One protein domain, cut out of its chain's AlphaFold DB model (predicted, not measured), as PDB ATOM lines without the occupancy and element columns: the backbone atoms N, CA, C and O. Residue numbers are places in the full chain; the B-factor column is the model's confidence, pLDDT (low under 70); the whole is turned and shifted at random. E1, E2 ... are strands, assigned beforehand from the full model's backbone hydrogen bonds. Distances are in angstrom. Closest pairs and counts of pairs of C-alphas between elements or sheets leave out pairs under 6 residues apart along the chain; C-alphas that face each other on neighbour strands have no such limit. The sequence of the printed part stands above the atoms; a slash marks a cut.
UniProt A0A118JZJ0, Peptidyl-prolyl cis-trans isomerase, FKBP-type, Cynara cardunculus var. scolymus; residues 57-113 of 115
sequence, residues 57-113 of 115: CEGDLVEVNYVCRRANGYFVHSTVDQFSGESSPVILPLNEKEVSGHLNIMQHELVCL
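Overview. This is residues 57 to 113 of the 115 residues of the protein "Peptidyl-prolyl cis-trans isomerase, FKBP-type" of Cynara cardunculus var. scolymus (UniProt A0A118JZJ0). With little regular structure, this is a flat, bent ribbon of two small antiparallel strand pairs, E1 with E4 and the hairpin E2 and E3, joined where E1 runs on into E2; residues 110 to 111 of the unnamed tail fold back beside E2. The printed 57 residues hold no named helix and four strands, E1 to E4 in chain order, 16 residues, class all strand. The whole is only just compact, close to loose: radius of gyration of the C-alphas 12.2 A, spans 34 by 26 by 14 A.

Arrangement. Find E1, residues 61 to 64; it runs on into E2, residues 66 to 69, at 57 degrees. E3, residues 75 to 78, is antiparallel to E2, with N 68 and O 77 2.8 A apart. E4, residues 90 to 93, is antiparallel to E1, with N 92 and O 62 2.8 A apart.

Along the chain. Start at C-alpha 61, (322.778, 383.302, 216.908). E1 spans 10.0 A, E2 9.9 A, E3 8.4 A and E4 10.1 A, ending at C-alpha 93, (326.932, 382.686, 215.460).

Size, cuts and confidence. The farthest C-alphas, Phe 83 and Glu 96, are 35.5 A apart. The printed part has no cut; E3 to E4 is a long link. Residues 96 to 113 have pLDDT under 70.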
ATOM      1  N   CYS A  57     320.460 387.842 210.244       81.62
ATOM      2  CA  CYS A  57     321.420 388.914 210.022       81.62
ATOM      3  C   CYS A  57     322.764 388.604 210.680       81.62
ATOM      4  O   CYS A  57     322.876 387.779 211.587       81.62
ATOM      5  N   GLU A  58     323.800 389.323 210.260       82.00
ATOM      6  CA  GLU A  58     325.080 389.278 210.954       82.00
ATOM      7  C   GLU A  58     324.930 389.642 212.444       82.00
ATOM      8  O   GLU A  58     324.186 390.551 212.820       82.00
ATOM      9  N   GLY A  59     325.642 388.911 213.297       82.88
ATOM     10  CA  GLY A  59     325.579 388.977 214.750       82.88
ATOM     11  C   GLY A  59     324.496 388.089 215.362       82.88
ATOM     12  O   GLY A  59     324.503 387.895 216.579       82.88
ATOM     13  N   ASP A  60     323.590 387.521 214.560       81.75
ATOM     14  CA  ASP A  60     322.564 386.618 215.074       81.75
ATOM     15  C   ASP A  60     323.150 385.266 215.489       81.75
ATOM     16  O   ASP A  60     324.057 384.715 214.864       81.75
ATOM     17  N   LEU A  61     322.575 384.696 216.545       83.06
ATOM     18  CA  LEU A  61     322.778 383.302 216.908       83.06
ATOM     19  C   LEU A  61     321.644 382.477 216.300       83.06
ATOM     20  O   LEU A  61     320.469 382.762 216.536       83.06
ATOM     21  N   VAL A  62     322.000 381.463 215.522       83.56
ATOM     22  CA  VAL A  62     321.073 380.697 214.686       83.56
ATOM     23  C   VAL A  62     321.222 379.211 214.949       83.56
ATOM     24  O   VAL A  62     322.318 378.705 215.176       83.56
ATOM     25  N   GLU A  63     320.097 378.513 214.925       86.62
ATOM     26  CA  GLU A  63     320.004 377.075 215.148       86.62
ATOM     27  C   GLU A  63     319.650 376.394 213.827       86.62
ATOM     28  O   GLU A  63     318.667 376.753 213.175       86.62
ATOM     29  N   VAL A  64     320.482 375.442 213.401       82.50
ATOM     30  CA  VAL A  64     320.440 374.909 212.036       82.50
ATOM     31  C   VAL A  64     320.502 373.395 212.034       82.50
ATOM     32  O   VAL A  64     321.341 372.783 212.698       82.50
ATOM     33  N   ASN A  65     319.659 372.804 211.192       87.06
ATOM     34  CA  ASN A  65     319.811 371.431 210.746       87.06
ATOM     35  C   ASN A  65     320.432 371.388 209.347       87.06
ATOM     36  O   ASN A  65     320.057 372.175 208.479       87.06
ATOM     37  N   TYR A  66     321.352 370.454 209.113       82.88
ATOM     38  CA  TYR A  66     322.013 370.308 207.817       82.88
ATOM     39  C   TYR A  66     322.262 368.849 207.445       82.88
ATOM     40  O   TYR A  66     322.389 367.975 208.305       82.88
ATOM     41  N   VAL A  67     322.401 368.617 206.136       84.56
ATOM     42  CA  VAL A  67     322.842 367.347 205.559       84.56
ATOM     43  C   VAL A  67     324.009 367.622 204.621       84.56
ATOM     44  O   VAL A  67     323.870 368.241 203.571       84.56
ATOM     45  N   CYS A  68     325.184 367.116 204.968       84.31
ATOM     46  CA  CYS A  68     326.380 367.271 204.159       84.31
ATOM     47  C   CYS A  68     326.539 366.092 203.193       84.31
ATOM     48  O   CYS A  68     326.561 364.921 203.596       84.31
ATOM     49  N   ARG A  69     326.696 366.405 201.903       83.06
ATOM     50  CA  ARG A  69     326.984 365.440 200.838       83.06
ATOM     51  C   ARG A  69     328.119 365.956 199.968       83.06
ATOM     52  O   ARG A  69     328.234 367.147 199.727       83.06
ATOM     53  N   ARG A  70     328.952 365.059 199.454       82.00
ATOM     54  CA  ARG A  70     329.944 365.421 198.431       82.00
ATOM     55  C   ARG A  70     329.254 365.703 197.097       82.00
ATOM     56  O   ARG A  70     328.147 365.229 196.859       82.00
ATOM     57  N   ALA A  71     329.955 366.372 196.181       79.50
ATOM     58  CA  ALA A  71     329.453 366.649 194.831       79.50
ATOM     59  C   ALA A  71     329.039 365.392 194.040       79.50
ATOM     60  O   ALA A  71     328.173 365.458 193.175       79.50
ATOM     61  N   ASN A  72     329.611 364.228 194.361       79.62
ATOM     62  CA  ASN A  72     329.216 362.941 193.781       79.62
ATOM     63  C   ASN A  72     327.990 362.293 194.461       79.62
ATOM     64  O   ASN A  72     327.683 361.136 194.187       79.62
ATOM     65  N   GLY A  73     327.327 362.996 195.380       78.94
ATOM     66  CA  GLY A  73     326.165 362.521 196.128       78.94
ATOM     67  C   GLY A  73     326.485 361.669 197.360       78.94
ATOM     68  O   GLY A  73     325.557 361.262 198.056       78.94
ATOM     69  N   TYR A  74     327.761 361.401 197.667       82.31
ATOM     70  CA  TYR A  74     328.134 360.593 198.831       82.31
ATOM     71  C   TYR A  74     327.800 361.309 200.144       82.31
ATOM     72  O   TYR A  74     328.227 362.445 200.362       82.31
ATOM     73  N   PHE A  75     327.074 360.625 201.028       84.75
ATOM     74  CA  PHE A  75     326.697 361.134 202.342       84.75
ATOM     75  C   PHE A  75     327.906 361.277 203.269       84.75
ATOM     76  O   PHE A  75     328.690 360.343 203.422       84.75
ATOM     77  N   VAL A  76     328.038 362.435 203.914       87.19
ATOM     78  CA  VAL A  76     329.116 362.708 204.871       87.19
ATOM     79  C   VAL A  76     328.575 362.744 206.295       87.19
ATOM     80  O   VAL A  76     329.100 362.043 207.157       87.19
ATOM     81  N   HIS A  77     327.554 363.564 206.549       87.06
ATOM     82  CA  HIS A  77     327.010 363.780 207.891       87.06
ATOM     83  C   HIS A  77     325.617 364.425 207.844       87.06
ATOM     84  O   HIS A  77     325.283 365.087 206.863       87.06
ATOM     85  N   SER A  78     324.830 364.266 208.910       86.12
ATOM     86  CA  SER A  78     323.534 364.924 209.105       86.12
ATOM     87  C   SER A  78     323.290 365.187 210.587       86.12
ATOM     88  O   SER A  78     323.633 364.344 211.416       86.12
ATOM     89  N   THR A  79     322.656 366.316 210.902       88.44
ATOM     90  CA  THR A  79     322.135 366.614 212.250       88.44
ATOM     91  C   THR A  79     320.766 365.987 212.505       88.44
ATOM     92  O   THR A  79     320.296 365.968 213.641       88.44
ATOM     93  N   VAL A  80     320.113 365.492 211.451       90.38
ATOM     94  CA  VAL A  80     318.819 364.807 211.504       90.38
ATOM     95  C   VAL A  80     319.027 363.324 211.215       90.38
ATOM     96  O   VAL A  80     319.616 362.960 210.191       90.38
ATOM     97  N   ASP A  81     318.539 362.464 212.101       89.12
ATOM     98  CA  ASP A  81     318.509 361.025 211.876       89.12
ATOM     99  C   ASP A  81     317.461 360.688 210.805       89.12
ATOM    100  O   ASP A  81     316.278 361.003 210.925       89.12
ATOM    101  N   GLN A  82     317.901 360.034 209.733       82.12
ATOM    102  CA  GLN A  82     317.058 359.717 208.576       82.12
ATOM    103  C   GLN A  82     316.019 358.609 208.826       82.12
ATOM    104  O   GLN A  82     315.124 358.426 208.004       82.12
ATOM    105  N   PHE A  83     316.157 357.828 209.900       88.44
ATOM    106  CA  PHE A  83     315.259 356.723 210.233       88.44
ATOM    107  C   PHE A  83     314.250 357.122 211.306       88.44
ATOM    108  O   PHE A  83     313.068 356.807 211.175       88.44
ATOM    109  N   SER A  84     314.707 357.791 212.365       91.44
ATOM    110  CA  SER A  84     313.855 358.223 213.474       91.44
ATOM    111  C   SER A  84     313.274 359.622 213.272       91.44
ATOM    112  O   SER A  84     312.237 359.929 213.858       91.44
ATOM    113  N   GLY A  85     313.914 360.468 212.457       88.94
ATOM    114  CA  GLY A  85     313.570 361.885 212.321       88.94
ATOM    115  C   GLY A  85     314.005 362.739 213.515       88.94
ATOM    116  O   GLY A  85     313.684 363.924 213.567       88.94
ATOM    117  N   GLU A  86     314.714 362.159 214.486       92.69
ATOM    118  CA  GLU A  86     315.258 362.903 215.616       92.69
ATOM    119  C   GLU A  86     316.310 363.903 215.121       92.69
ATOM    120  O   GLU A  86     317.149 363.567 214.286       92.69
ATOM    121  N   SER A  87     316.266 365.138 215.623       89.50
ATOM    122  CA  SER A  87     317.203 366.189 215.222       89.50
ATOM    123  C   SER A  87     318.015 366.694 216.408       89.50
ATOM    124  O   SER A  87     317.480 366.914 217.494       89.50
ATOM    125  N   SER A  88     319.311 366.888 216.177       91.12
ATOM    126  CA  SER A  88     320.240 367.541 217.097       91.12
ATOM    127  C   SER A  88     320.893 368.717 216.361       91.12
ATOM    128  O   SER A  88     321.990 368.576 215.812       91.12
ATOM    129  N   PRO A  89     320.181 369.851 216.247       88.06
ATOM    130  CA  PRO A  89     320.645 371.001 215.483       88.06
ATOM    131  C   PRO A  89     321.877 371.647 216.120       88.06
ATOM    132  O   PRO A  89     322.133 371.533 217.320       88.06
ATOM    133  N   VAL A  90     322.643 372.356 215.294       84.25
ATOM    134  CA  VAL A  90     323.840 373.075 215.733       84.25
ATOM    135  C   VAL A  90     323.516 374.554 215.885       84.25
ATOM    136  O   VAL A  90     322.880 375.148 215.016       84.25
ATOM    137  N   ILE A  91     323.981 375.145 216.985       86.50
ATOM    138  CA  ILE A  91     323.867 376.577 217.256       86.50
ATOM    139  C   ILE A  91     325.153 377.263 216.799       86.50
ATOM    140  O   ILE A  91     326.243 376.901 217.246       86.50
ATOM    141  N   LEU A  92     325.025 378.248 215.914       82.44
ATOM    142  CA  LEU A  92     326.141 378.921 215.258       82.44
ATOM    143  C   LEU A  92     325.950 380.443 215.305       82.44
ATOM    144  O   LEU A  92     324.835 380.912 215.089       82.44
ATOM    145  N   PRO A  93     326.993 381.235 215.596       82.75
ATOM    146  CA  PRO A  93     326.932 382.686 215.460       82.75
ATOM    147  C   PRO A  93     327.199 383.117 214.009       82.75
ATOM    148  O   PRO A  93     328.154 382.660 213.378       82.75
ATOM    149  N   LEU A  94     326.388 384.035 213.483       81.44
ATOM    150  CA  LEU A  94     326.557 384.627 212.157       81.44
ATOM    151  C   LEU A  94     327.565 385.776 212.190       81.44
ATOM    152  O   LEU A  94     327.184 386.937 212.170       81.44
ATOM    153  N   ASN A  95     328.859 385.470 212.245       76.50
ATOM    154  CA  ASN A  95     329.915 386.489 212.232       76.50
ATOM    155  C   ASN A  95     330.575 386.607 210.845       76.50
ATOM    156  O   ASN A  95     330.875 385.583 210.221       76.50
ATOM    157  N   GLU A  96     330.931 387.833 210.429       58.03
ATOM    158  CA  GLU A  96     331.664 388.179 209.189       58.03
ATOM    159  C   GLU A  96     332.879 387.279 208.883       58.03
ATOM    160  O   GLU A  96     333.256 387.105 207.725       58.03
ATOM    161  N   LYS A  97     333.518 386.700 209.910       52.22
ATOM    162  CA  LYS A  97     334.769 385.924 209.805       52.22
ATOM    163  C   LYS A  97     334.630 384.407 209.916       52.22
ATOM    164  O   LYS A  97     335.562 383.701 209.540       52.22
ATOM    165  N   GLU A  98     333.525 383.911 210.463       46.16
ATOM    166  CA  GLU A  98     333.324 382.471 210.700       46.16
ATOM    167  C   GLU A  98     332.358 381.856 209.685       46.16
ATOM    168  O   GLU A  98     332.466 380.670 209.373       46.16
ATOM    169  N   VAL A  99     331.483 382.674 209.091       47.78
ATOM    170  CA  VAL A  99     330.506 382.234 208.084       47.78
ATOM    171  C   VAL A  99     330.948 382.540 206.650       47.78
ATOM    172  O   VAL A  99     330.407 381.972 205.702       47.78
ATOM    173  N   SER A 100     332.021 383.318 206.466       36.72
ATOM    174  CA  SER A 100     332.610 383.712 205.169       36.72
ATOM    175  C   SER A 100     333.206 382.561 204.337       36.72
ATOM    176  O   SER A 100     333.874 382.787 203.330       36.72
ATOM    177  N   GLY A 101     332.929 381.315 204.722       39.41
ATOM    178  CA  GLY A 101     333.166 380.139 203.907       39.41
ATOM    179  C   GLY A 101     331.901 379.538 203.300       39.41
ATOM    180  O   GLY A 101     331.860 379.347 202.091       39.41
ATOM    181  N   HIS A 102     330.932 379.098 204.111       42.25
ATOM    182  CA  HIS A 102     330.143 377.924 203.699       42.25
ATOM    183  C   HIS A 102     328.761 377.753 204.348       42.25
ATOM    184  O   HIS A 102     328.225 376.648 204.297       42.25
ATOM    185  N   LEU A 103     328.163 378.781 204.961       41.03
ATOM    186  CA  LEU A 103     326.876 378.581 205.635       41.03
ATOM    187  C   LEU A 103     325.921 379.768 205.490       41.03
ATOM    188  O   LEU A 103     325.771 380.566 206.404       41.03
ATOM    189  N   ASN A 104     325.226 379.841 204.355       43.78
ATOM    190  CA  ASN A 104     324.019 380.660 204.259       43.78
ATOM    191  C   ASN A 104     322.822 379.819 204.688       43.78
ATOM    192  O   ASN A 104     322.457 378.841 204.039       43.78
ATOM    193  N   ILE A 105     322.283 380.180 205.847       40.09
ATOM    194  CA  ILE A 105     321.217 379.472 206.539       40.09
ATOM    195  C   ILE A 105     319.906 379.893 205.910       40.09
ATOM    196  O   ILE A 105     319.319 380.901 206.285       40.09
ATOM    197  N   MET A 106     319.459 379.082 204.963       36.88
ATOM    198  CA  MET A 106     318.058 379.025 204.592       36.88
ATOM    199  C   MET A 106     317.462 377.857 205.365       36.88
ATOM    200  O   MET A 106     317.974 376.734 205.356       36.88
ATOM    201  N   GLN A 107     316.465 378.183 206.177       35.97
ATOM    202  CA  GLN A 107     315.777 377.241 207.039       35.97
ATOM    203  C   GLN A 107     315.167 376.139 206.163       35.97
ATOM    204  O   GLN A 107     314.497 376.432 205.181       35.97
ATOM    205  N   HIS A 108     315.411 374.890 206.559       36.75
ATOM    206  CA  HIS A 108     315.090 373.651 205.843       36.75
ATOM    207  C   HIS A 108     316.000 373.331 204.639       36.75
ATOM    208  O   HIS A 108     315.713 373.638 203.491       36.75
ATOM    209  N   GLU A 109     317.050 372.561 204.966       35.47
ATOM    210  CA  GLU A 109     317.882 371.738 204.074       35.47
ATOM    211  C   GLU A 109     319.068 372.445 203.387       35.47
ATOM    212  O   GLU A 109     319.026 372.859 202.232       35.47
ATOM    213  N   LEU A 110     320.204 372.516 204.093       45.19
ATOM    214  CA  LEU A 110     321.444 373.062 203.535       45.19
ATOM    215  C   LEU A 110     322.279 371.960 202.864       45.19
ATOM    216  O   LEU A 110     322.835 371.083 203.529       45.19
ATOM    217  N   VAL A 111     322.353 372.026 201.531       36.84
ATOM    218  CA  VAL A 111     323.165 371.173 200.653       36.84
ATOM    219  C   VAL A 111     324.545 371.811 200.455       36.84
ATOM    220  O   VAL A 111     324.726 372.700 199.626       36.84
ATOM    221  N   CYS A 112     325.556 371.341 201.188       32.59
ATOM    222  CA  CYS A 112     326.941 371.780 200.977       32.59
ATOM    223  C   CYS A 112     327.563 371.093 199.744       32.59
ATOM    224  O   CYS A 112     328.095 369.993 199.861       32.59
ATOM    225  N   LEU A 113     327.548 371.731 198.569       24.44
ATOM    226  CA  LEU A 113     328.355 371.305 197.416       24.44
ATOM    227  C   LEU A 113     329.726 371.997 197.451       24.44
ATOM    228  O   LEU A 113     329.841 373.161 197.080       24.44
TER     229      LEU A 113